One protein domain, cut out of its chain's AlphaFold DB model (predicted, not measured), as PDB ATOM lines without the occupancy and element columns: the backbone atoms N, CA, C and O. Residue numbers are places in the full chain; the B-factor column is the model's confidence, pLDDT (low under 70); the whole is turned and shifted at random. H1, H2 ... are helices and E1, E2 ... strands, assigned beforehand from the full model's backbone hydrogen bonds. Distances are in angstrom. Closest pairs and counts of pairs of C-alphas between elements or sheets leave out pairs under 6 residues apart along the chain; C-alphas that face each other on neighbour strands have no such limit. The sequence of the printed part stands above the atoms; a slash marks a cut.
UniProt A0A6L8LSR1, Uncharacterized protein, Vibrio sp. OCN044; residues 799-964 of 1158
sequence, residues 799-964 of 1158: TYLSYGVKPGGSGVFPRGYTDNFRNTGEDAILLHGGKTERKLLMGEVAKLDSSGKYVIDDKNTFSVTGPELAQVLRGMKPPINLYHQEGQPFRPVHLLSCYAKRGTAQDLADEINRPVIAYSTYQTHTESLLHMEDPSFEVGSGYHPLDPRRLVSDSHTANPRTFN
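What this domain is: This is residues 799 to 964 of the 1158 residues of an uncharacterized protein of Vibrio sp. OCN044 (UniProt A0A6L8LSR1). A strongly twisted sheet of seven strands, E1, E2, E3, E6, E7, E8 and E12, curls round helix H2, while H1 packs on H2 and covers E3. The hairpin E4 and E5 lies off one part of this body, a small sheet E9, E10, E11 adjoins another, and short H3 lies farthest from the mean of the C-alphas. The printed part has 166 residues with named elements in the order E1 to E6, H1, E7, H2, E8 to E10, H3, E11, E12; the large sheet is branched and mixed, the two small ones antiparallel. The class is mixed, with 71 residues, under half, in named elements. The whole is compact, with a radius of gyration of the C-alphas of 15.8 A and spans of 52 by 40 by 32 A.

How they stand to each other: Start at residues 799 to 800, which pair antiparallel with residues 816 to 817 of E1, residues 816 to 821. E1 forms a hairpin with E2, residues 826 to 833; find N 818 and O 828 at 2.9 A. E3, residues 840 to 842, completes a meander, each strand the antiparallel neighbour of the one before; N 841 and O 832 are 2.8 A apart. E3 runs on into E4, residues 845 to 848, at 63 degrees, and E4 forms a hairpin with E5, residues 854 to 857, with N 847 and O 855 at 2.9 A. E6, residues 862 to 864, is antiparallel to E3, with N 842 and O 862 at 3.0 A. H1, residues 866 to 874, is over E3 at a height over the sheet of 8.9 A. E7, residues 893 to 897, is parallel to E2, with N 829 and O 894 at 2.8 A. H2, residues 904 to 912, touches H1 at a steep tilt of 50 degrees, the same way; the closest C-alphas, of Gly 866 and Leu 908, are 4.0 A apart. E7, H2 and E8, residues 916 to 918, make a strand-helix-strand unit, two parallel neighbours with a helix between, its crossover right-handed; N 895 and O 917 are 2.8 A apart. E9, residues 924 to 926, forms a hairpin with E10, residues 939 to 942, with N 925 and O 940 at 2.9 A. H3, residues 948 to 951, is only just not on their sheet, with 4 pairs of C-alphas within 10 A. E11, residues 955 to 957, is antiparallel to E10, with N 941 and O 956 at 2.7 A. E12, residues 961 to 963, is antiparallel to E8, with N 918 and O 961 at 2.9 A. In H1 and H2 every O i to N i+4 pair is within hydrogen-bond range; H3 is too short for one.

Where its parts are: Find C-alpha 816 at (193.659, 213.138, 234.108), where E1 begins. E2 runs 20.8 A, H1 12.6 A and H2 12.3 A. E12 ends at C-alpha 963, (208.791, 226.729, 237.543).

The domain as a whole: The printed part has no cut. The links H1 to E7 and E9 to E10 are long. The C-alphas farthest apart, of Ser 851 and Gly 887, are 52.9 A apart. Confidence is under 70 at residues 803 to 812 and 888 to 890.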
ATOM      1  N   THR A 799     192.014 213.241 228.628       84.00
ATOM      2  CA  THR A 799     192.512 211.870 228.828       84.00
ATOM      3  C   THR A 799     192.495 211.491 230.307       84.00
ATOM      4  O   THR A 799     193.157 212.113 231.135       84.00
ATOM      5  N   TYR A 800     191.767 210.429 230.658       84.94
ATOM      6  CA  TYR A 800     191.730 209.901 232.024       84.94
ATOM      7  C   TYR A 800     193.027 209.163 232.372       84.94
ATOM      8  O   TYR A 800     193.468 208.283 231.635       84.94
ATOM      9  N   LEU A 801     193.602 209.484 233.531       81.44
ATOM     10  CA  LEU A 801     194.777 208.807 234.099       81.44
ATOM     11  C   LEU A 801     194.408 207.903 235.297       81.44
ATOM     12  O   LEU A 801     195.253 207.168 235.811       81.44
ATOM     13  N   SER A 802     193.138 207.935 235.719       78.62
ATOM     14  CA  SER A 802     192.497 206.989 236.647       78.62
ATOM     15  C   SER A 802     191.740 205.890 235.886       78.62
ATOM     16  O   SER A 802     191.049 206.187 234.910       78.62
ATOM     17  N   TYR A 803     191.793 204.639 236.348       66.75
ATOM     18  CA  TYR A 803     191.122 203.494 235.716       66.75
ATOM     19  C   TYR A 803     189.762 203.185 236.376       66.75
ATOM     20  O   TYR A 803     189.569 203.362 237.573       66.75
ATOM     21  N   GLY A 804     188.784 202.686 235.612       56.62
ATOM     22  CA  GLY A 804     187.545 202.106 236.166       56.62
ATOM     23  C   GLY A 804     186.492 203.086 236.715       56.62
ATOM     24  O   GLY A 804     185.431 202.644 237.153       56.62
ATOM     25  N   VAL A 805     186.724 204.400 236.658       55.56
ATOM     26  CA  VAL A 805     185.732 205.415 237.051       55.56
ATOM     27  C   VAL A 805     184.752 205.639 235.895       55.56
ATOM     28  O   VAL A 805     185.117 206.218 234.875       55.56
ATOM     29  N   LYS A 806     183.492 205.198 236.026       54.41
ATOM     30  CA  LYS A 806     182.435 205.645 235.103       54.41
ATOM     31  C   LYS A 806     182.043 207.088 235.456       54.41
ATOM     32  O   LYS A 806     181.803 207.354 236.637       54.41
ATOM     33  N   PRO A 807     181.916 208.003 234.477       51.03
ATOM     34  CA  PRO A 807     181.356 209.331 234.722       51.03
ATOM     35  C   PRO A 807     179.961 209.192 235.361       51.03
ATOM     36  O   PRO A 807     179.077 208.569 234.770       51.03
ATOM     37  N   GLY A 808     179.776 209.709 236.585       53.44
ATOM     38  CA  GLY A 808     178.470 209.760 237.266       53.44
ATOM     39  C   GLY A 808     178.364 209.118 238.660       53.44
ATOM     40  O   GLY A 808     177.311 209.227 239.279       53.44
ATOM     41  N   GLY A 809     179.408 208.468 239.189       53.97
ATOM     42  CA  GLY A 809     179.404 207.976 240.576       53.97
ATOM     43  C   GLY A 809     179.703 209.097 241.577       53.97
ATOM     44  O   GLY A 809     180.794 209.662 241.559       53.97
ATOM     45  N   SER A 810     178.765 209.430 242.469       47.91
ATOM     46  CA  SER A 810     178.987 210.443 243.510       47.91
ATOM     47  C   SER A 810     180.113 210.010 244.465       47.91
ATOM     48  O   SER A 810     179.940 209.051 245.218       47.91
ATOM     49  N   GLY A 811     181.250 210.714 244.455       60.16
ATOM     50  CA  GLY A 811     182.280 210.607 245.500       60.16
ATOM     51  C   GLY A 811     183.729 210.417 245.045       60.16
ATOM     52  O   GLY A 811     184.619 210.647 245.859       60.16
ATOM     53  N   VAL A 812     183.995 210.057 243.783       66.06
ATOM     54  CA  VAL A 812     185.370 209.944 243.254       66.06
ATOM     55  C   VAL A 812     185.514 210.818 242.015       66.06
ATOM     56  O   VAL A 812     184.880 210.569 240.992       66.06
ATOM     57  N   PHE A 813     186.337 211.863 242.122       76.44
ATOM     58  CA  PHE A 813     186.617 212.772 241.016       76.44
ATOM     59  C   PHE A 813     187.707 212.166 240.125       76.44
ATOM     60  O   PHE A 813     188.808 211.925 240.624       76.44
ATOM     61  N   PRO A 814     187.432 211.906 238.833       81.12
ATOM     62  CA  PRO A 814     188.445 211.392 237.921       81.12
ATOM     63  C   PRO A 814     189.639 212.348 237.833       81.12
ATOM     64  O   PRO A 814     189.488 213.568 237.924       81.12
ATOM     65  N   ARG A 815     190.824 211.767 237.649       89.06
ATOM     66  CA  ARG A 815     192.113 212.458 237.512       89.06
ATOM     67  C   ARG A 815     192.649 212.227 236.104       89.06
ATOM     68  O   ARG A 815     192.383 211.178 235.510       89.06
ATOM     69  N   GLY A 816     193.352 213.199 235.533       93.12
ATOM     70  CA  GLY A 816     193.659 213.138 234.108       93.12
ATOM     71  C   GLY A 816     194.471 214.286 233.537       93.12
ATOM     72  O   GLY A 816     195.096 215.052 234.265       93.12
ATOM     73  N   TYR A 817     194.454 214.362 232.214       95.25
ATOM     74  CA  TYR A 817     195.125 215.347 231.378       95.25
ATOM     75  C   TYR A 817     194.112 216.032 230.447       95.25
ATOM     76  O   TYR A 817     193.141 215.395 230.039       95.25
ATOM     77  N   THR A 818     194.360 217.294 230.098       94.75
ATOM     78  CA  THR A 818     193.705 218.036 229.007       94.75
ATOM     79  C   THR A 818     194.739 218.886 228.263       94.75
ATOM     80  O   THR A 818     195.707 219.339 228.876       94.75
ATOM     81  N   ASP A 819     194.540 219.105 226.965       93.62
ATOM     82  CA  ASP A 819     195.310 220.036 226.124       93.62
ATOM     83  C   ASP A 819     194.624 221.411 225.951       93.62
ATOM     84  O   ASP A 819     195.093 222.254 225.183       93.62
ATOM     85  N   ASN A 820     193.509 221.649 226.656       93.56
ATOM     86  CA  ASN A 820     192.704 222.864 226.542       93.56
ATOM     87  C   ASN A 820     192.270 223.427 227.905       93.56
ATOM     88  O   ASN A 820     191.106 223.773 228.119       93.56
ATOM     89  N   PHE A 821     193.211 223.525 228.844       94.62
ATOM     90  CA  PHE A 821     192.950 224.052 230.182       94.62
ATOM     91  C   PHE A 821     192.298 225.437 230.129       94.62
ATOM     92  O   PHE A 821     192.807 226.326 229.457       94.62
ATOM     93  N   ARG A 822     191.163 225.626 230.814       93.06
ATOM     94  CA  ARG A 822     190.394 226.889 230.831       93.06
ATOM     95  C   ARG A 822     190.115 227.483 229.445       93.06
ATOM     96  O   ARG A 822     190.029 228.701 229.289       93.06
ATOM     97  N   ASN A 823     190.013 226.629 228.430       88.12
ATOM     98  CA  ASN A 823     189.836 227.022 227.038       88.12
ATOM     99  C   ASN A 823     190.965 227.927 226.483       88.12
ATOM    100  O   ASN A 823     190.723 228.761 225.609       88.12
ATOM    101  N   THR A 824     192.196 227.790 226.992       85.44
ATOM    102  CA  THR A 824     193.375 228.554 226.530       85.44
ATOM    103  C   THR A 824     194.247 227.781 225.532       85.44
ATOM    104  O   THR A 824     195.179 228.344 224.950       85.44
ATOM    105  N   GLY A 825     193.961 226.493 225.302       89.19
ATOM    106  CA  GLY A 825     194.830 225.583 224.552       89.19
ATOM    107  C   GLY A 825     196.136 225.231 225.281       89.19
ATOM    108  O   GLY A 825     197.127 224.889 224.627       89.19
ATOM    109  N   GLU A 826     196.190 225.408 226.603       92.00
ATOM    110  CA  GLU A 826     197.325 225.018 227.442       92.00
ATOM    111  C   GLU A 826     197.151 223.599 227.998       92.00
ATOM    112  O   GLU A 826     196.047 223.156 228.317       92.00
ATOM    113  N   ASP A 827     198.275 222.899 228.156       95.25
ATOM    114  CA  ASP A 827     198.314 221.561 228.741       95.25
ATOM    115  C   ASP A 827     198.057 221.631 230.251       95.25
ATOM    116  O   ASP A 827     198.718 222.396 230.957       95.25
ATOM    117  N   ALA A 828     197.188 220.775 230.784       96.81
ATOM    118  CA  ALA A 828     196.989 220.634 232.220       96.81
ATOM    119  C   ALA A 828     196.892 219.181 232.677       96.81
ATOM    120  O   ALA A 828     196.312 218.325 232.016       96.81
ATOM    121  N   ILE A 829     197.447 218.918 233.858       96.81
ATOM    122  CA  ILE A 829     197.507 217.604 234.493       96.81
ATOM    123  C   ILE A 829     196.925 217.722 235.896       96.81
ATOM    124  O   ILE A 829     197.443 218.470 236.726       96.81
ATOM    125  N   LEU A 830     195.884 216.945 236.177       95.50
ATOM    126  CA  LEU A 830     195.239 216.843 237.480       95.50
ATOM    127  C   LEU A 830     195.533 215.484 238.105       95.50
ATOM    128  O   LEU A 830     194.988 214.472 237.668       95.50
ATOM    129  N   LEU A 831     196.364 215.472 239.146       94.38
ATOM    130  CA  LEU A 831     196.793 214.271 239.873       94.38
ATOM    131  C   LEU A 831     196.851 214.540 241.382       94.38
ATOM    132  O   LEU A 831     196.871 215.684 241.833       94.38
ATOM    133  N   HIS A 832     196.907 213.478 242.180       92.69
ATOM    134  CA  HIS A 832     197.258 213.600 243.592       92.69
ATOM    135  C   HIS A 832     198.779 213.718 243.755       92.69
ATOM    136  O   HIS A 832     199.542 213.169 242.964       92.69
ATOM    137  N   GLY A 833     199.224 214.402 244.809       90.81
ATOM    138  CA  GLY A 833     200.646 214.551 245.123       90.81
ATOM    139  C   GLY A 833     200.948 214.271 246.586       90.81
ATOM    140  O   GLY A 833     200.144 214.564 247.476       90.81
ATOM    141  N   GLY A 834     202.116 213.682 246.833       88.38
ATOM    142  CA  GLY A 834     202.578 213.312 248.165       88.38
ATOM    143  C   GLY A 834     203.120 214.506 248.955       88.38
ATOM    144  O   GLY A 834     203.879 215.327 248.444       88.38
ATOM    145  N   LYS A 835     202.793 214.576 250.250       86.81
ATOM    146  CA  LYS A 835     203.255 215.645 251.158       86.81
ATOM    147  C   LYS A 835     204.779 215.677 251.343       86.81
ATOM    148  O   LYS A 835     205.337 216.754 251.585       86.81
ATOM    149  N   THR A 836     205.420 214.510 251.283       79.81
ATOM    150  CA  THR A 836     206.823 214.288 251.679       79.81
ATOM    151  C   THR A 836     207.725 213.806 250.545       79.81
ATOM    152  O   THR A 836     208.918 214.076 250.591       79.81
ATOM    153  N   GLU A 837     207.192 213.130 249.526       80.06
ATOM    154  CA  GLU A 837     208.020 212.336 248.603       80.06
ATOM    155  C   GLU A 837     208.343 213.012 247.263       80.06
ATOM    156  O   GLU A 837     209.018 212.402 246.447       80.06
ATOM    157  N   ARG A 838     207.891 214.251 247.008       90.44
ATOM    158  CA  ARG A 838     207.994 214.912 245.679       90.44
ATOM    159  C   ARG A 838     207.445 214.062 244.519       90.44
ATOM    160  O   ARG A 838     207.826 214.262 243.368       90.44
ATOM    161  N   LYS A 839     206.514 213.155 244.808       93.94
ATOM    162  CA  LYS A 839     205.907 212.251 243.832       93.94
ATOM    163  C   LYS A 839     204.419 212.529 243.634       93.94
ATOM    164  O   LYS A 839     203.749 213.059 244.526       93.94
ATOM    165  N   LEU A 840     203.935 212.147 242.462       94.19
ATOM    166  CA  LEU A 840     202.553 212.187 242.005       94.19
ATOM    167  C   LEU A 840     201.980 210.775 242.042       94.19
ATOM    168  O   LEU A 840     202.686 209.814 241.751       94.19
ATOM    169  N   LEU A 841     200.708 210.644 242.393       91.50
ATOM    170  CA  LEU A 841     200.008 209.363 242.391       91.50
ATOM    171  C   LEU A 841     199.229 209.217 241.084       91.50
ATOM    172  O   LEU A 841     198.481 210.116 240.699       91.50
ATOM    173  N   MET A 842     199.410 208.079 240.418       88.94
ATOM    174  CA  MET A 842     198.739 207.717 239.168       88.94
ATOM    175  C   MET A 842     198.151 206.303 239.277       88.94
ATOM    176  O   MET A 842     198.585 205.511 240.112       88.94
ATOM    177  N   GLY A 843     197.163 205.978 238.435       83.12
ATOM    178  CA  GLY A 843     196.600 204.625 238.353       83.12
ATOM    179  C   GLY A 843     195.479 204.334 239.352       83.12
ATOM    180  O   GLY A 843     195.110 203.176 239.530       83.12
ATOM    181  N   GLU A 844     194.914 205.365 239.985       82.88
ATOM    182  CA  GLU A 844     193.780 205.236 240.903       82.88
ATOM    183  C   GLU A 844     192.616 204.482 240.250       82.88
ATOM    184  O   GLU A 844     192.178 204.833 239.150       82.88
ATOM    185  N   VAL A 845     192.112 203.452 240.938       78.94
ATOM    186  CA  VAL A 845     190.921 202.698 240.529       78.94
ATOM    187  C   VAL A 845     189.795 202.989 241.508       78.94
ATOM    188  O   VAL A 845     189.966 202.772 242.703       78.94
ATOM    189  N   ALA A 846     188.631 203.437 241.041       75.88
ATOM    190  CA  ALA A 846     187.465 203.511 241.923       75.88
ATOM    191  C   ALA A 846     186.860 202.115 242.133       75.88
ATOM    192  O   ALA A 846     186.556 201.412 241.170       75.88
ATOM    193  N   LYS A 847     186.629 201.735 243.391       80.62
ATOM    194  CA  LYS A 847     185.868 200.539 243.780       80.62
ATOM    195  C   LYS A 847     184.690 200.934 244.661       80.62
ATOM    196  O   LYS A 847     184.774 201.910 245.396       80.62
ATOM    197  N   LEU A 848     183.604 200.174 244.618       77.00
ATOM    198  CA  LEU A 848     182.546 200.302 245.621       77.00
ATOM    199  C   LEU A 848     183.027 199.643 246.918       77.00
ATOM    200  O   LEU A 848     183.492 198.501 246.897       77.00
ATOM    201  N   ASP A 849     182.958 200.362 248.034       81.50
ATOM    202  CA  ASP A 849     183.138 199.772 249.357       81.50
ATOM    203  C   ASP A 849     181.901 198.957 249.777       81.50
ATOM    204  O   ASP A 849     180.887 198.896 249.076       81.50
ATOM    205  N   SER A 850     181.971 198.317 250.947       77.19
ATOM    206  CA  SER A 850     180.871 197.514 251.495       77.19
ATOM    207  C   SER A 850     179.598 198.314 251.799       77.19
ATOM    208  O   SER A 850     178.562 197.709 252.052       77.19
ATOM    209  N   SER A 851     179.657 199.649 251.791       76.44
ATOM    210  CA  SER A 851     178.508 200.543 251.975       76.44
ATOM    211  C   SER A 851     177.893 201.021 250.653       76.44
ATOM    212  O   SER A 851     176.932 201.786 250.661       76.44
ATOM    213  N   GLY A 852     178.434 200.580 249.510       74.69
ATOM    214  CA  GLY A 852     178.009 201.036 248.188       74.69
ATOM    215  C   GLY A 852     178.531 202.428 247.824       74.69
ATOM    216  O   GLY A 852     178.039 203.031 246.870       74.69
ATOM    217  N   LYS A 853     179.529 202.952 248.550       74.44
ATOM    218  CA  LYS A 853     180.184 204.222 248.231       74.44
ATOM    219  C   LYS A 853     181.433 203.963 247.399       74.44
ATOM    220  O   LYS A 853     182.209 203.057 247.690       74.44
ATOM    221  N   TYR A 854     181.654 204.767 246.360       71.50
ATOM    222  CA  TYR A 854     182.913 204.708 245.624       71.50
ATOM    223  C   TYR A 854     184.061 205.201 246.515       71.50
ATOM    224  O   TYR A 854     184.034 206.324 247.020       71.50
ATOM    225  N   VAL A 855     185.067 204.351 246.690       77.06
ATOM    226  CA  VAL A 855     186.340 204.637 247.353       77.06
ATOM    227  C   VAL A 855     187.484 204.391 246.375       77.06
ATOM    228  O   VAL A 855     187.369 203.577 245.456       77.06
ATOM    229  N   ILE A 856     188.597 205.093 246.565       75.12
ATOM    230  CA  ILE A 856     189.809 204.866 245.777       75.12
ATOM    231  C   ILE A 856     190.456 203.562 246.263       75.12
ATOM    232  O   ILE A 856     190.602 203.323 247.463       75.12
ATOM    233  N   ASP A 857     190.777 202.666 245.333       79.00
ATOM    234  CA  ASP A 857     191.583 201.485 245.596       79.00
ATOM    235  C   ASP A 857     193.063 201.824 245.450       79.00
ATOM    236  O   ASP A 857     193.654 201.694 244.376       79.00
ATOM    237  N   ASP A 858     193.671 202.212 246.566       72.62
ATOM    238  CA  ASP A 858     195.095 202.552 246.638       72.62
ATOM    239  C   ASP A 858     196.020 201.368 246.298       72.62
ATOM    240  O   ASP A 858     197.225 201.537 246.164       72.62
ATOM    241  N   LYS A 859     195.492 200.147 246.129       78.88
ATOM    242  CA  LYS A 859     196.297 198.970 245.758       78.88
ATOM    243  C   LYS A 859     196.903 199.061 244.358       78.88
ATOM    244  O   LYS A 859     197.897 198.389 244.101       78.88
ATOM    245  N   ASN A 860     196.297 199.851 243.473       77.94
ATOM    246  CA  ASN A 860     196.745 200.024 242.089       77.94
ATOM    247  C   ASN A 860     197.379 201.399 241.839       77.94
ATOM    248  O   ASN A 860     197.754 201.695 240.705       77.94
ATOM    249  N   THR A 861     197.511 202.233 242.878       83.31
ATOM    250  CA  THR A 861     198.214 203.505 242.744       83.31
ATOM    251  C   THR A 861     199.714 203.271 242.737       83.31
ATOM    252  O   THR A 861     200.264 202.505 243.529       83.31
ATOM    253  N   PHE A 862     200.399 203.945 241.825       88.38
ATOM    254  CA  PHE A 862     201.851 203.989 241.802       88.38
ATOM    255  C   PHE A 862     202.316 205.440 241.835       88.38
ATOM    256  O   PHE A 862     201.655 206.353 241.339       88.38
ATOM    257  N   SER A 863     203.445 205.643 242.506       91.88
ATOM    258  CA  SER A 863     203.994 206.951 242.841       91.88
ATOM    259  C   SER A 863     205.132 207.272 241.874       91.88
ATOM    260  O   SER A 863     206.132 206.555 241.863       91.88
ATOM    261  N   VAL A 864     204.973 208.319 241.066       94.50
ATOM    262  CA  VAL A 864     205.913 208.730 240.013       94.50
ATOM    263  C   VAL A 864     206.501 210.106 240.303       94.50
ATOM    264  O   VAL A 864     205.833 210.998 240.820       94.50
ATOM    265  N   THR A 865     207.767 210.304 239.974       95.69
ATOM    266  CA  THR A 865     208.407 211.625 239.945       95.69
ATOM    267  C   THR A 865     207.927 212.442 238.736       95.69
ATOM    268  O   THR A 865     207.286 211.909 237.830       95.69
ATOM    269  N   GLY A 866     208.238 213.744 238.700       95.06
ATOM    270  CA  GLY A 866     207.960 214.592 237.530       95.06
ATOM    271  C   GLY A 866     208.523 214.012 236.218       95.06
ATOM    272  O   GLY A 866     207.760 213.865 235.262       95.06
ATOM    273  N   PRO A 867     209.806 213.595 236.178       96.56
ATOM    274  CA  PRO A 867     210.392 212.967 235.000       96.56
ATOM    275  C   PRO A 867     209.721 211.650 234.590       96.56
ATOM    276  O   PRO A 867     209.376 211.458 233.424       96.56
ATOM    277  N   GLU A 868     209.474 210.758 235.556       96.50
ATOM    278  CA  GLU A 868     208.794 209.481 235.301       96.50
ATOM    279  C   GLU A 868     207.378 209.701 234.750       96.50
ATOM    280  O   GLU A 868     206.973 209.001 233.824       96.50
ATOM    281  N   LEU A 869     206.642 210.698 235.255       96.00
ATOM    282  CA  LEU A 869     205.322 211.046 234.730       96.00
ATOM    283  C   LEU A 869     205.390 211.429 233.246       96.00
ATOM    284  O   LEU A 869     204.616 210.899 232.451       96.00
ATOM    285  N   ALA A 870     206.302 212.325 232.857       96.00
ATOM    286  CA  ALA A 870     206.425 212.757 231.463       96.00
ATOM    287  C   ALA A 870     206.744 211.583 230.521       96.00
ATOM    288  O   ALA A 870     206.171 211.477 229.433       96.00
ATOM    289  N   GLN A 871     207.606 210.663 230.962       95.56
ATOM    290  CA  GLN A 871     207.952 209.457 230.211       95.56
ATOM    291  C   GLN A 871     206.769 208.487 230.098       95.56
ATOM    292  O   GLN A 871     206.514 207.961 229.011       95.56
ATOM    293  N   VAL A 872     206.013 208.286 231.185       93.50
ATOM    294  CA  VAL A 872     204.794 207.460 231.188       93.50
ATOM    295  C   VAL A 872     203.761 208.024 230.216       93.50
ATOM    296  O   VAL A 872     203.278 207.285 229.360       93.50
ATOM    297  N   LEU A 873     203.469 209.326 230.292       94.44
ATOM    298  CA  LEU A 873     202.498 210.007 229.427       94.44
ATOM    299  C   LEU A 873     202.887 209.925 227.945       94.44
ATOM    300  O   LEU A 873     202.047 209.623 227.093       94.44
ATOM    301  N   ARG A 874     204.179 210.077 227.636       93.50
ATOM    302  CA  ARG A 874     204.711 209.912 226.277       93.50
ATOM    303  C   ARG A 874     204.568 208.481 225.750       93.50
ATOM    304  O   ARG A 874     204.441 208.291 224.543       93.50
ATOM    305  N   GLY A 875     204.603 207.483 226.631       90.25
ATOM    306  CA  GLY A 875     204.443 206.066 226.293       90.25
ATOM    307  C   GLY A 875     202.990 205.596 226.139       90.25
ATOM    308  O   GLY A 875     202.772 204.456 225.718       90.25
ATOM    309  N   MET A 876     201.998 206.432 226.472       89.75
ATOM    310  CA  MET A 876     200.578 206.081 226.360       89.75
ATOM    311  C   MET A 876     200.123 205.937 224.896       89.75
ATOM    312  O   MET A 876     200.812 206.327 223.953       89.75
ATOM    313  N   LYS A 877     198.944 205.336 224.693       84.12
ATOM    314  CA  LYS A 877     198.288 205.216 223.382       84.12
ATOM    315  C   LYS A 877     196.863 205.790 223.468       84.12
ATOM    316  O   LYS A 877     196.014 205.112 224.046       84.12
ATOM    317  N   PRO A 878     196.587 206.977 222.889       85.25
ATOM    318  CA  PRO A 878     197.528 207.854 222.176       85.25
ATOM    319  C   PRO A 878     198.591 208.476 223.111       85.25
ATOM    320  O   PRO A 878     198.342 208.588 224.311       85.25
ATOM    321  N   PRO A 879     199.782 208.841 222.593       89.00
ATOM    322  CA  PRO A 879     200.836 209.445 223.404       89.00
ATOM    323  C   PRO A 879     200.485 210.890 223.767       89.00
ATOM    324  O   PRO A 879     200.104 211.672 222.898       89.00
ATOM    325  N   ILE A 880     200.685 211.258 225.032       93.12
ATOM    326  CA  ILE A 880     200.600 212.645 225.503       93.12
ATOM    327  C   ILE A 880     202.023 213.204 225.526       93.12
ATOM    328  O   ILE A 880     202.850 212.806 226.351       93.12
ATOM    329  N   ASN A 881     202.343 214.098 224.588       92.12
ATOM    330  CA  ASN A 881     203.690 214.650 224.467       92.12
ATOM    331  C   ASN A 881     203.806 216.007 225.163       92.12
ATOM    332  O   ASN A 881     203.553 217.045 224.559       92.12
ATOM    333  N   LEU A 882     204.268 215.988 226.412       93.56
ATOM    334  CA  LEU A 882     204.521 217.207 227.173       93.56
ATOM    335  C   LEU A 882     205.820 217.917 226.782       93.56
ATOM    336  O   LEU A 882     206.014 219.042 227.215       93.56
ATOM    337  N   TYR A 883     206.723 217.313 226.007       93.56
ATOM    338  CA  TYR A 883     208.035 217.906 225.724       93.56
ATOM    339  C   TYR A 883     207.925 219.090 224.763       93.56
ATOM    340  O   TYR A 883     207.076 219.101 223.869       93.56
ATOM    341  N   HIS A 884     208.808 220.085 224.916       81.94
ATOM    342  CA  HIS A 884     208.863 221.198 223.969       81.94
ATOM    343  C   HIS A 884     209.133 220.684 222.550       81.94
ATOM    344  O   HIS A 884     210.112 219.975 222.313       81.94
ATOM    345  N   GLN A 885     208.274 221.066 221.604       80.06
ATOM    346  CA  GLN A 885     208.465 220.797 220.185       80.06
ATOM    347  C   GLN A 885     208.961 222.061 219.490       80.06
ATOM    348  O   GLN A 885     208.370 223.135 219.631       80.06
ATOM    349  N   GLU A 886     210.036 221.925 218.721       75.31
ATOM    350  CA  GLU A 886     210.572 223.015 217.913       75.31
ATOM    351  C   GLU A 886     209.501 223.514 216.926       75.31
ATOM    352  O   GLU A 886     208.859 222.727 216.233       75.31
ATOM    353  N   GLY A 887     209.264 224.828 216.908       70.56
ATOM    354  CA  GLY A 887     208.234 225.459 216.075       70.56
ATOM    355  C   GLY A 887     206.840 225.567 216.705       70.56
ATOM    356  O   GLY A 887     205.997 226.264 216.144       70.56
ATOM    357  N   GLN A 888     206.586 224.964 217.875       66.94
ATOM    358  CA  GLN A 888     205.343 225.207 218.613       66.94
ATOM    359  C   GLN A 888     205.446 226.425 219.541       66.94
ATOM    360  O   GLN A 888     206.518 226.688 220.103       66.94
ATOM    361  N   PRO A 889     204.341 227.182 219.723       63.91
ATOM    362  CA  PRO A 889     204.303 228.269 220.684       63.91
ATOM    363  C   PRO A 889     204.648 227.737 222.070       63.91
ATOM    364  O   PRO A 889     204.244 226.649 222.481       63.91
ATOM    365  N   PHE A 890     205.441 228.519 222.782       69.56
ATOM    366  CA  PHE A 890     206.012 228.109 224.045       69.56
ATOM    367  C   PHE A 890     204.959 228.219 225.159       69.56
ATOM    368  O   PHE A 890     204.813 229.273 225.773       69.56
ATOM    369  N   ARG A 891     204.182 227.148 225.372       83.94
ATOM    370  CA  ARG A 891     203.078 227.098 226.349       83.94
ATOM    371  C   ARG A 891     203.491 226.375 227.637       83.94
ATOM    372  O   ARG A 891     204.160 225.335 227.534       83.94
ATOM    373  N   PRO A 892     203.109 226.876 228.825       92.25
ATOM    374  CA  PRO A 892     203.355 226.177 230.080       92.25
ATOM    375  C   PRO A 892     202.513 224.898 230.190       92.25
ATOM    376  O   PRO A 892     201.533 224.718 229.473       92.25
ATOM    377  N   VAL A 893     202.911 224.011 231.104       96.31
ATOM    378  CA  VAL A 893     202.086 222.883 231.558       96.31
ATOM    379  C   VAL A 893     201.559 223.193 232.957       96.31
ATOM    380  O   VAL A 893     202.331 223.466 233.876       96.31
ATOM    381  N   HIS A 894     200.250 223.136 233.153       97.31
ATOM    382  CA  HIS A 894     199.615 223.340 234.448       97.31
ATOM    383  C   HIS A 894     199.620 222.028 235.235       97.31
ATOM    384  O   HIS A 894     199.019 221.039 234.827       97.31
ATOM    385  N   LEU A 895     200.291 222.004 236.385       97.31
ATOM    386  CA  LEU A 895     200.325 220.856 237.288       97.31
ATOM    387  C   LEU A 895     199.406 221.105 238.491       97.31
ATOM    388  O   LEU A 895     199.782 221.735 239.489       97.31
ATOM    389  N   LEU A 896     198.186 220.582 238.393       96.56
ATOM    390  CA  LEU A 896     197.153 220.633 239.417       96.56
ATOM    391  C   LEU A 896     197.309 219.422 240.333       96.56
ATOM    392  O   LEU A 896     196.679 218.384 240.159       96.56
ATOM    393  N   SER A 897     198.202 219.549 241.306       95.12
ATOM    394  CA  SER A 897     198.424 218.496 242.288       95.12
ATOM    395  C   SER A 897     198.696 219.068 243.667       95.12
ATOM    396  O   SER A 897     199.373 220.094 243.819       95.12
ATOM    397  N   CYS A 898     198.230 218.346 244.689       94.25
ATOM    398  CA  CYS A 898     198.619 218.584 246.070       94.25
ATOM    399  C   CYS A 898     200.146 218.664 246.155       94.25
ATOM    400  O   CYS A 898     200.852 217.838 245.575       94.25
ATOM    401  N   TYR A 899     200.660 219.651 246.883       94.81
ATOM    402  CA  TYR A 899     202.088 219.797 247.161       94.81
ATOM    403  C   TYR A 899     203.000 219.948 245.925       94.81
ATOM    404  O   TYR A 899     204.220 219.893 246.082       94.81
ATOM    405  N   ALA A 900     202.461 220.209 244.727       93.56
ATOM    406  CA  ALA A 900     203.233 220.285 243.481       93.56
ATOM    407  C   ALA A 900     204.406 221.285 243.542       93.56
ATOM    408  O   ALA A 900     205.478 221.035 242.990       93.56
ATOM    409  N   LYS A 901     204.254 222.382 244.298       94.56
ATOM    410  CA  LYS A 901     205.307 223.394 244.494       94.56
ATOM    411  C   LYS A 901     206.513 222.922 245.323       94.56
ATOM    412  O   LYS A 901     207.466 223.681 245.471       94.56
ATOM    413  N   ARG A 902     206.486 221.719 245.913       92.88
ATOM    414  CA  ARG A 902     207.545 221.203 246.812       92.88
ATOM    415  C   ARG A 902     208.703 220.493 246.097       92.88
ATOM    416  O   ARG A 902     209.497 219.817 246.750       92.88
ATOM    417  N   GLY A 903     208.812 220.655 244.783       91.94
ATOM    418  CA  GLY A 903     209.900 220.116 243.963       91.94
ATOM    419  C   GLY A 903     209.389 219.437 242.700       91.94
ATOM    420  O   GLY A 903     209.938 219.675 241.640       91.94
ATOM    421  N   THR A 904     208.262 218.729 242.777       95.38
ATOM    422  CA  THR A 904     207.700 217.979 241.643       95.38
ATOM    423  C   THR A 904     207.470 218.829 240.394       95.38
ATOM    424  O   THR A 904     207.754 218.374 239.293       95.38
ATOM    425  N   ALA A 905     206.982 220.065 240.549       96.50
ATOM    426  CA  ALA A 905     206.801 220.977 239.419       96.50
ATOM    427  C   ALA A 905     208.130 221.383 238.762       96.50
ATOM    428  O   ALA A 905     208.193 221.485 237.543       96.50
ATOM    429  N   GLN A 906     209.188 221.571 239.558       95.94
ATOM    430  CA  GLN A 906     210.532 221.855 239.053       95.94
ATOM    431  C   GLN A 906     211.112 220.634 238.339       95.94
ATOM    432  O   GLN A 906     211.588 220.760 237.219       95.94
ATOM    433  N   ASP A 907     211.009 219.452 238.954       96.25
ATOM    434  CA  ASP A 907     211.518 218.206 238.378       96.25
ATOM    435  C   ASP A 907     210.821 217.898 237.037       96.25
ATOM    436  O   ASP A 907     211.457 217.452 236.085       96.25
ATOM    437  N   LEU A 908     209.511 218.169 236.942       96.94
ATOM    438  CA  LEU A 908     208.763 218.052 235.690       96.94
ATOM    439  C   LEU A 908     209.226 219.089 234.658       96.94
ATOM    440  O   LEU A 908     209.443 218.710 233.512       96.94
ATOM    441  N   ALA A 909     209.391 220.359 235.051       95.62
ATOM    442  CA  ALA A 909     209.846 221.424 234.153       95.62
ATOM    443  C   ALA A 909     211.222 221.111 233.545       95.62
ATOM    444  O   ALA A 909     211.420 221.267 232.339       95.62
ATOM    445  N   ASP A 910     212.143 220.614 234.372       94.31
ATOM    446  CA  ASP A 910     213.490 220.212 233.969       94.31
ATOM    447  C   ASP A 910     213.454 219.078 232.935       94.31
ATOM    448  O   ASP A 910     214.170 219.152 231.935       94.31
ATOM    449  N   GLU A 911     212.589 218.074 233.126       96.44
ATOM    450  CA  GLU A 911     212.434 216.954 232.188       96.44
ATOM    451  C   GLU A 911     211.857 217.401 230.841       96.44
ATOM    452  O   GLU A 911     212.400 217.080 229.784       96.44
ATOM    453  N   ILE A 912     210.730 218.118 230.857       95.19
ATOM    454  CA  ILE A 912     210.003 218.441 229.619       95.19
ATOM    455  C   ILE A 912     210.619 219.629 228.868       95.19
ATOM    456  O   ILE A 912     210.190 219.947 227.754       95.19
ATOM    457  N   ASN A 913     211.610 220.287 229.484       91.94
ATOM    458  CA  ASN A 913     212.231 221.530 229.031       91.94
ATOM    459  C   ASN A 913     211.183 222.604 228.666       91.94
ATOM    460  O   ASN A 913     211.309 223.320 227.670       91.94
ATOM    461  N   ARG A 914     210.118 222.685 229.474       90.56
ATOM    462  CA  ARG A 914     209.034 223.680 229.408       90.56
ATOM    463  C   ARG A 914     208.679 224.148 230.820       90.56
ATOM    464  O   ARG A 914     208.917 223.414 231.775       90.56
ATOM    465  N   PRO A 915     208.082 225.336 230.982       91.44
ATOM    466  CA  PRO A 915     207.672 225.851 232.267       91.44
ATOM    467  C   PRO A 915     206.490 225.046 232.778       91.44
ATOM    468  O   PRO A 915     205.591 224.684 232.015       91.44
ATOM    469  N   VAL A 916     206.467 224.831 234.084       95.62
ATOM    470  CA  VAL A 916     205.356 224.179 234.771       95.62
ATOM    471  C   VAL A 916     204.735 225.161 235.750       95.62
ATOM    472  O   VAL A 916     205.426 225.706 236.608       95.62
ATOM    473  N   ILE A 917     203.428 225.390 235.650       95.38
ATOM    474  CA  ILE A 917     202.680 226.218 236.599       95.38
ATOM    475  C   ILE A 917     202.077 225.303 237.657       95.38
ATOM    476  O   ILE A 917     201.252 224.447 237.352       95.38
ATOM    477  N   ALA A 918     202.462 225.488 238.919       96.56
ATOM    478  CA  ALA A 918     201.908 224.735 240.038       96.56
ATOM    479  C   ALA A 918     201.180 225.636 241.032       96.56
ATOM    480  O   ALA A 918     201.606 226.751 241.337       96.56
ATOM    481  N   TYR A 919     200.095 225.116 241.598       95.06
ATOM    482  CA  TYR A 919     199.118 225.933 242.316       95.06
ATOM    483  C   TYR A 919     199.271 225.906 243.839       95.06
ATOM    484  O   TYR A 919     199.053 226.925 244.492       95.06
ATOM    485  N   SER A 920     199.760 224.820 244.450       90.69
ATOM    486  CA  SER A 920     199.805 224.727 245.919       90.69
ATOM    487  C   SER A 920     201.069 224.077 246.501       90.69
ATOM    488  O   SER A 920     201.672 223.174 245.921       90.69
ATOM    489  N   THR A 921     201.479 224.566 247.679       92.50
ATOM    490  CA  THR A 921     202.431 223.927 248.612       92.50
ATOM    491  C   THR A 921     201.718 223.052 249.653       92.50
ATOM    492  O   THR A 921     202.387 222.485 250.524       92.50
ATOM    493  N   TYR A 922     200.389 222.959 249.575       92.88
ATOM    494  CA  TYR A 922     199.471 222.231 250.447       92.88
ATOM    495  C   TYR A 922     198.516 221.367 249.605       92.88
ATOM    496  O   TYR A 922     198.760 221.120 248.423       92.88
ATOM    497  N   GLN A 923     197.457 220.856 250.229       91.94
ATOM    498  CA  GLN A 923     196.402 220.121 249.541       91.94
ATOM    499  C   GLN A 923     195.670 221.050 248.564       91.94
ATOM    500  O   GLN A 923     195.314 222.167 248.934       91.94
ATOM    501  N   THR A 924     195.470 220.608 247.325       91.62
ATOM    502  CA  THR A 924     194.661 221.336 246.340       91.62
ATOM    503  C   THR A 924     193.202 220.913 246.433       91.62
ATOM    504  O   THR A 924     192.906 219.731 246.622       91.62
ATOM    505  N   HIS A 925     192.303 221.871 246.246       90.12
ATOM    506  CA  HIS A 925     190.872 221.646 246.081       90.12
ATOM    507  C   HIS A 925     190.519 222.054 244.657       90.12
ATOM    508  O   HIS A 925     190.709 223.206 244.287       90.12
ATOM    509  N   THR A 926     190.078 221.104 243.844       89.25
ATOM    510  CA  THR A 926     189.700 221.348 242.451       89.25
ATOM    511  C   THR A 926     188.363 220.696 242.188       89.25
ATOM    512  O   THR A 926     188.009 219.707 242.841       89.25
ATOM    513  N   GLU A 927     187.674 221.189 241.173       83.12
ATOM    514  CA  GLU A 927     186.554 220.474 240.586       83.12
ATOM    515  C   GLU A 927     187.032 219.216 239.837       83.12
ATOM    516  O   GLU A 927     188.228 218.899 239.769       83.12
ATOM    517  N   SER A 928     186.069 218.452 239.319       81.38
ATOM    518  CA  SER A 928     186.323 217.254 238.512       81.38
ATOM    519  C   SER A 928     187.172 217.576 237.278       81.38
ATOM    520  O   SER A 928     187.015 218.648 236.700       81.38
ATOM    521  N   LEU A 929     187.961 216.604 236.799       85.88
ATOM    522  CA  LEU A 929     188.648 216.655 235.496       85.88
ATOM    523  C   LEU A 929     187.728 217.129 234.354       85.88
ATOM    524  O   LEU A 929     188.185 217.812 233.450       85.88
ATOM    525  N   LEU A 930     186.433 216.804 234.427       85.19
ATOM    526  CA  LEU A 930     185.421 217.198 233.441       85.19
ATOM    527  C   LEU A 930     185.231 218.716 233.287       85.19
ATOM    528  O   LEU A 930     184.732 219.139 232.254       85.19
ATOM    529  N   HIS A 931     185.612 219.514 234.286       89.56
ATOM    530  CA  HIS A 931     185.449 220.971 234.268       89.56
ATOM    531  C   HIS A 931     186.764 221.698 233.968       89.56
ATOM    532  O   HIS A 931     186.777 222.915 233.885       89.56
ATOM    533  N   MET A 932     187.886 220.990 233.784       92.31
ATOM    534  CA  MET A 932     189.200 221.633 233.616       92.31
ATOM    535  C   MET A 932     189.317 222.522 232.376       92.31
ATOM    536  O   MET A 932     190.196 223.379 232.325       92.31
ATOM    537  N   GLU A 933     188.468 222.304 231.377       93.81
ATOM    538  CA  GLU A 933     188.422 223.107 230.153       93.81
ATOM    539  C   GLU A 933     187.474 224.308 230.269       93.81
ATOM    540  O   GLU A 933     187.449 225.150 229.373       93.81
ATOM    541  N   ASP A 934     186.717 224.421 231.365       90.25
ATOM    542  CA  ASP A 934     185.837 225.557 231.620       90.25
ATOM    543  C   ASP A 934     186.682 226.815 231.894       90.25
ATOM    544  O   ASP A 934     187.569 226.775 232.756       90.25
ATOM    545  N   PRO A 935     186.441 227.944 231.197       87.62
ATOM    546  CA  PRO A 935     187.112 229.212 231.483       87.62
ATOM    547  C   PRO A 935     187.032 229.654 232.953       87.62
ATOM    548  O   PRO A 935     187.943 230.333 233.427       87.62
ATOM    549  N   SER A 936     185.975 229.265 233.674       87.94
ATOM    550  CA  SER A 936     185.761 229.591 235.089       87.94
ATOM    551  C   SER A 936     186.493 228.657 236.062       87.94
ATOM    552  O   SER A 936     186.512 228.917 237.261       87.94
ATOM    553  N   PHE A 937     187.152 227.592 235.583       92.50
ATOM    554  CA  PHE A 937     187.712 226.549 236.444       92.50
ATOM    555  C   PHE A 937     188.705 227.093 237.481       92.50
ATOM    556  O   PHE A 937     189.817 227.514 237.140       92.50
ATOM    557  N   GLU A 938     188.375 227.013 238.769       92.12
ATOM    558  CA  GLU A 938     189.232 227.496 239.852       92.12
ATOM    559  C   GLU A 938     190.085 226.398 240.502       92.12
ATOM    560  O   GLU A 938     189.718 225.227 240.604       92.12
ATOM    561  N   VAL A 939     191.257 226.800 241.008       93.81
ATOM    562  CA  VAL A 939     192.123 225.933 241.813       93.81
ATOM    563  C   VAL A 939     192.220 226.514 243.212       93.81
ATOM    564  O   VAL A 939     192.794 227.582 243.412       93.81
ATOM    565  N   GLY A 940     191.685 225.799 244.194       94.25
ATOM    566  CA  GLY A 940     191.824 226.102 245.612       94.25
ATOM    567  C   GLY A 940     193.053 225.437 246.237       94.25
ATOM    568  O   GLY A 940     193.564 224.415 245.772       94.25
ATOM    569  N   SER A 941     193.525 226.003 247.341       93.94
ATOM    570  CA  SER A 941     194.605 225.495 248.182       93.94
ATOM    571  C   SER A 941     194.159 225.501 249.638       93.94
ATOM    572  O   SER A 941     193.595 226.481 250.112       93.94
ATOM    573  N   GLY A 942     194.453 224.429 250.368       90.94
ATOM    574  CA  GLY A 942     194.250 224.387 251.811       90.94
ATOM    575  C   GLY A 942     195.136 225.403 252.535       90.94
ATOM    576  O   GLY A 942     196.272 225.661 252.117       90.94
ATOM    577  N   TYR A 943     194.625 225.951 253.636       89.56
ATOM    578  CA  TYR A 943     195.394 226.824 254.521       89.56
ATOM    579  C   TYR A 943     196.528 226.073 255.236       89.56
ATOM    580  O   TYR A 943     196.491 224.851 255.423       89.56
ATOM    581  N   HIS A 944     197.541 226.815 255.700       88.75
ATOM    582  CA  HIS A 944     198.531 226.254 256.620       88.75
ATOM    583  C   HIS A 944     197.822 225.740 257.893       88.75
ATOM    584  O   HIS A 944     196.885 226.387 258.358       88.75
ATOM    585  N   PRO A 945     198.246 224.615 258.510       86.06
ATOM    586  CA  PRO A 945     197.552 224.064 259.675       86.06
ATOM    587  C   PRO A 945     197.402 225.015 260.868       86.06
ATOM    588  O   PRO A 945     196.492 224.816 261.663       86.06
ATOM    589  N   LEU A 946     198.288 226.013 260.983       86.38
ATOM    590  CA  LEU A 946     198.269 227.050 262.026       86.38
ATOM    591  C   LEU A 946     197.648 228.383 261.563       86.38
ATOM    592  O   LEU A 946     197.725 229.366 262.292       86.38
ATOM    593  N   ASP A 947     197.101 228.458 260.349       84.62
ATOM    594  CA  ASP A 947     196.440 229.671 259.865       84.62
ATOM    595  C   ASP A 947     195.059 229.809 260.534       84.62
ATOM    596  O   ASP A 947     194.224 228.912 260.378       84.62
ATOM    597  N   PRO A 948     194.779 230.904 261.261       75.94
ATOM    598  CA  PRO A 948     193.505 231.075 261.960       75.94
ATOM    599  C   PRO A 948     192.299 231.133 261.011       75.94
ATOM    600  O   PRO A 948     191.191 230.797 261.424       75.94
ATOM    601  N   ARG A 949     192.492 231.478 259.726       83.56
ATOM    602  CA  ARG A 949     191.411 231.492 258.720       83.56
ATOM    603  C   ARG A 949     190.830 230.106 258.453       83.56
ATOM    604  O   ARG A 949     189.673 230.006 258.047       83.56
ATOM    605  N   ARG A 950     191.587 229.045 258.763       85.38
ATOM    606  CA  ARG A 950     191.133 227.652 258.667       85.38
ATOM    607  C   ARG A 950     189.908 227.353 259.543       85.38
ATOM    608  O   ARG A 950     189.189 226.401 259.275       85.38
ATOM    609  N   LEU A 951     189.650 228.166 260.571       74.06
ATOM    610  CA  LEU A 951     188.452 228.055 261.409       74.06
ATOM    611  C   LEU A 951     187.164 228.472 260.674       74.06
ATOM    612  O   LEU A 951     186.079 228.085 261.097       74.06
ATOM    613  N   VAL A 952     187.284 229.258 259.598       83.25
ATOM    614  CA  VAL A 952     186.155 229.815 258.832       83.25
ATOM    615  C   VAL A 952     185.999 229.124 257.475       83.25
ATOM    616  O   VAL A 952     184.880 228.866 257.044       83.25
ATOM    617  N   SER A 953     187.109 228.798 256.809       85.25
ATOM    618  CA  SER A 953     187.121 228.073 255.536       85.25
ATOM    619  C   SER A 953     188.322 227.136 255.474       85.25
ATOM    620  O   SER A 953     189.421 227.511 255.870       85.25
ATOM    621  N   ASP A 954     188.151 225.932 254.932       83.38
ATOM    622  CA  ASP A 954     189.243 224.960 254.806       83.38
ATOM    623  C   ASP A 954     190.222 225.287 253.661       83.38
ATOM    624  O   ASP A 954     191.310 224.704 253.593       83.38
ATOM    625  N   SER A 955     189.882 226.232 252.773       90.81
ATOM    626  CA  SER A 955     190.677 226.548 251.578       90.81
ATOM    627  C   SER A 955     190.602 228.019 251.145       90.81
ATOM    628  O   SER A 955     189.720 228.761 251.568       90.81
ATOM    629  N   HIS A 956     191.538 228.434 250.293       89.19
ATOM    630  CA  HIS A 956     191.587 229.736 249.620       89.19
ATOM    631  C   HIS A 956     191.970 229.562 248.144       89.19
ATOM    632  O   HIS A 956     192.511 228.520 247.775       89.19
ATOM    633  N   THR A 957     191.769 230.576 247.299       90.50
ATOM    634  CA  THR A 957     192.247 230.559 245.905       90.50
ATOM    635  C   THR A 957     193.759 230.340 245.861       90.50
ATOM    636  O   THR A 957     194.530 230.981 246.583       90.50
ATOM    637  N   ALA A 958     194.204 229.377 245.062       91.31
ATOM    638  CA  ALA A 958     195.601 228.993 244.994       91.31
ATOM    639  C   ALA A 958     196.410 230.020 244.189       91.31
ATOM    640  O   ALA A 958     196.110 230.277 243.031       91.31
ATOM    641  N   ASN A 959     197.486 230.554 244.772       86.00
ATOM    642  CA  ASN A 959     198.389 231.470 244.064       86.00
ATOM    643  C   ASN A 959     199.290 230.679 243.103       86.00
ATOM    644  O   ASN A 959     200.167 229.982 243.607       86.00
ATOM    645  N   PRO A 960     199.146 230.732 241.771       91.38
ATOM    646  CA  PRO A 960     200.010 229.970 240.868       91.38
ATOM    647  C   PRO A 960     201.489 230.366 241.015       91.38
ATOM    648  O   PRO A 960     201.828 231.478 241.413       91.38
ATOM    649  N   ARG A 961     202.398 229.428 240.731       87.44
ATOM    650  CA  ARG A 961     203.840 229.685 240.618       87.44
ATOM    651  C   ARG A 961     204.391 228.948 239.407       87.44
ATOM    652  O   ARG A 961     204.231 227.733 239.320       87.44
ATOM    653  N   THR A 962     205.085 229.675 238.540       88.06
ATOM    654  CA  THR A 962     205.802 229.117 237.391       88.06
ATOM    655  C   THR A 962     207.171 228.592 237.820       88.06
ATOM    656  O   THR A 962     207.920 229.272 238.526       88.06
ATOM    657  N   PHE A 963     207.494 227.377 237.395       90.25
ATOM    658  CA  PHE A 963     208.791 226.729 237.543       90.25
ATOM    659  C   PHE A 963     209.399 226.617 236.152       90.25
ATOM    660  O   PHE A 963     208.861 225.916 235.298       90.25
ATOM    661  N   ASN A 964     210.478 227.355 235.909       86.44
ATOM    662  CA  ASN A 964     211.212 227.295 234.649       86.44
ATOM    663  C   ASN A 964     212.263 226.182 234.719       86.44
ATOM    664  O   ASN A 964     212.817 225.992 235.801       86.44
TER     665      ASN A 964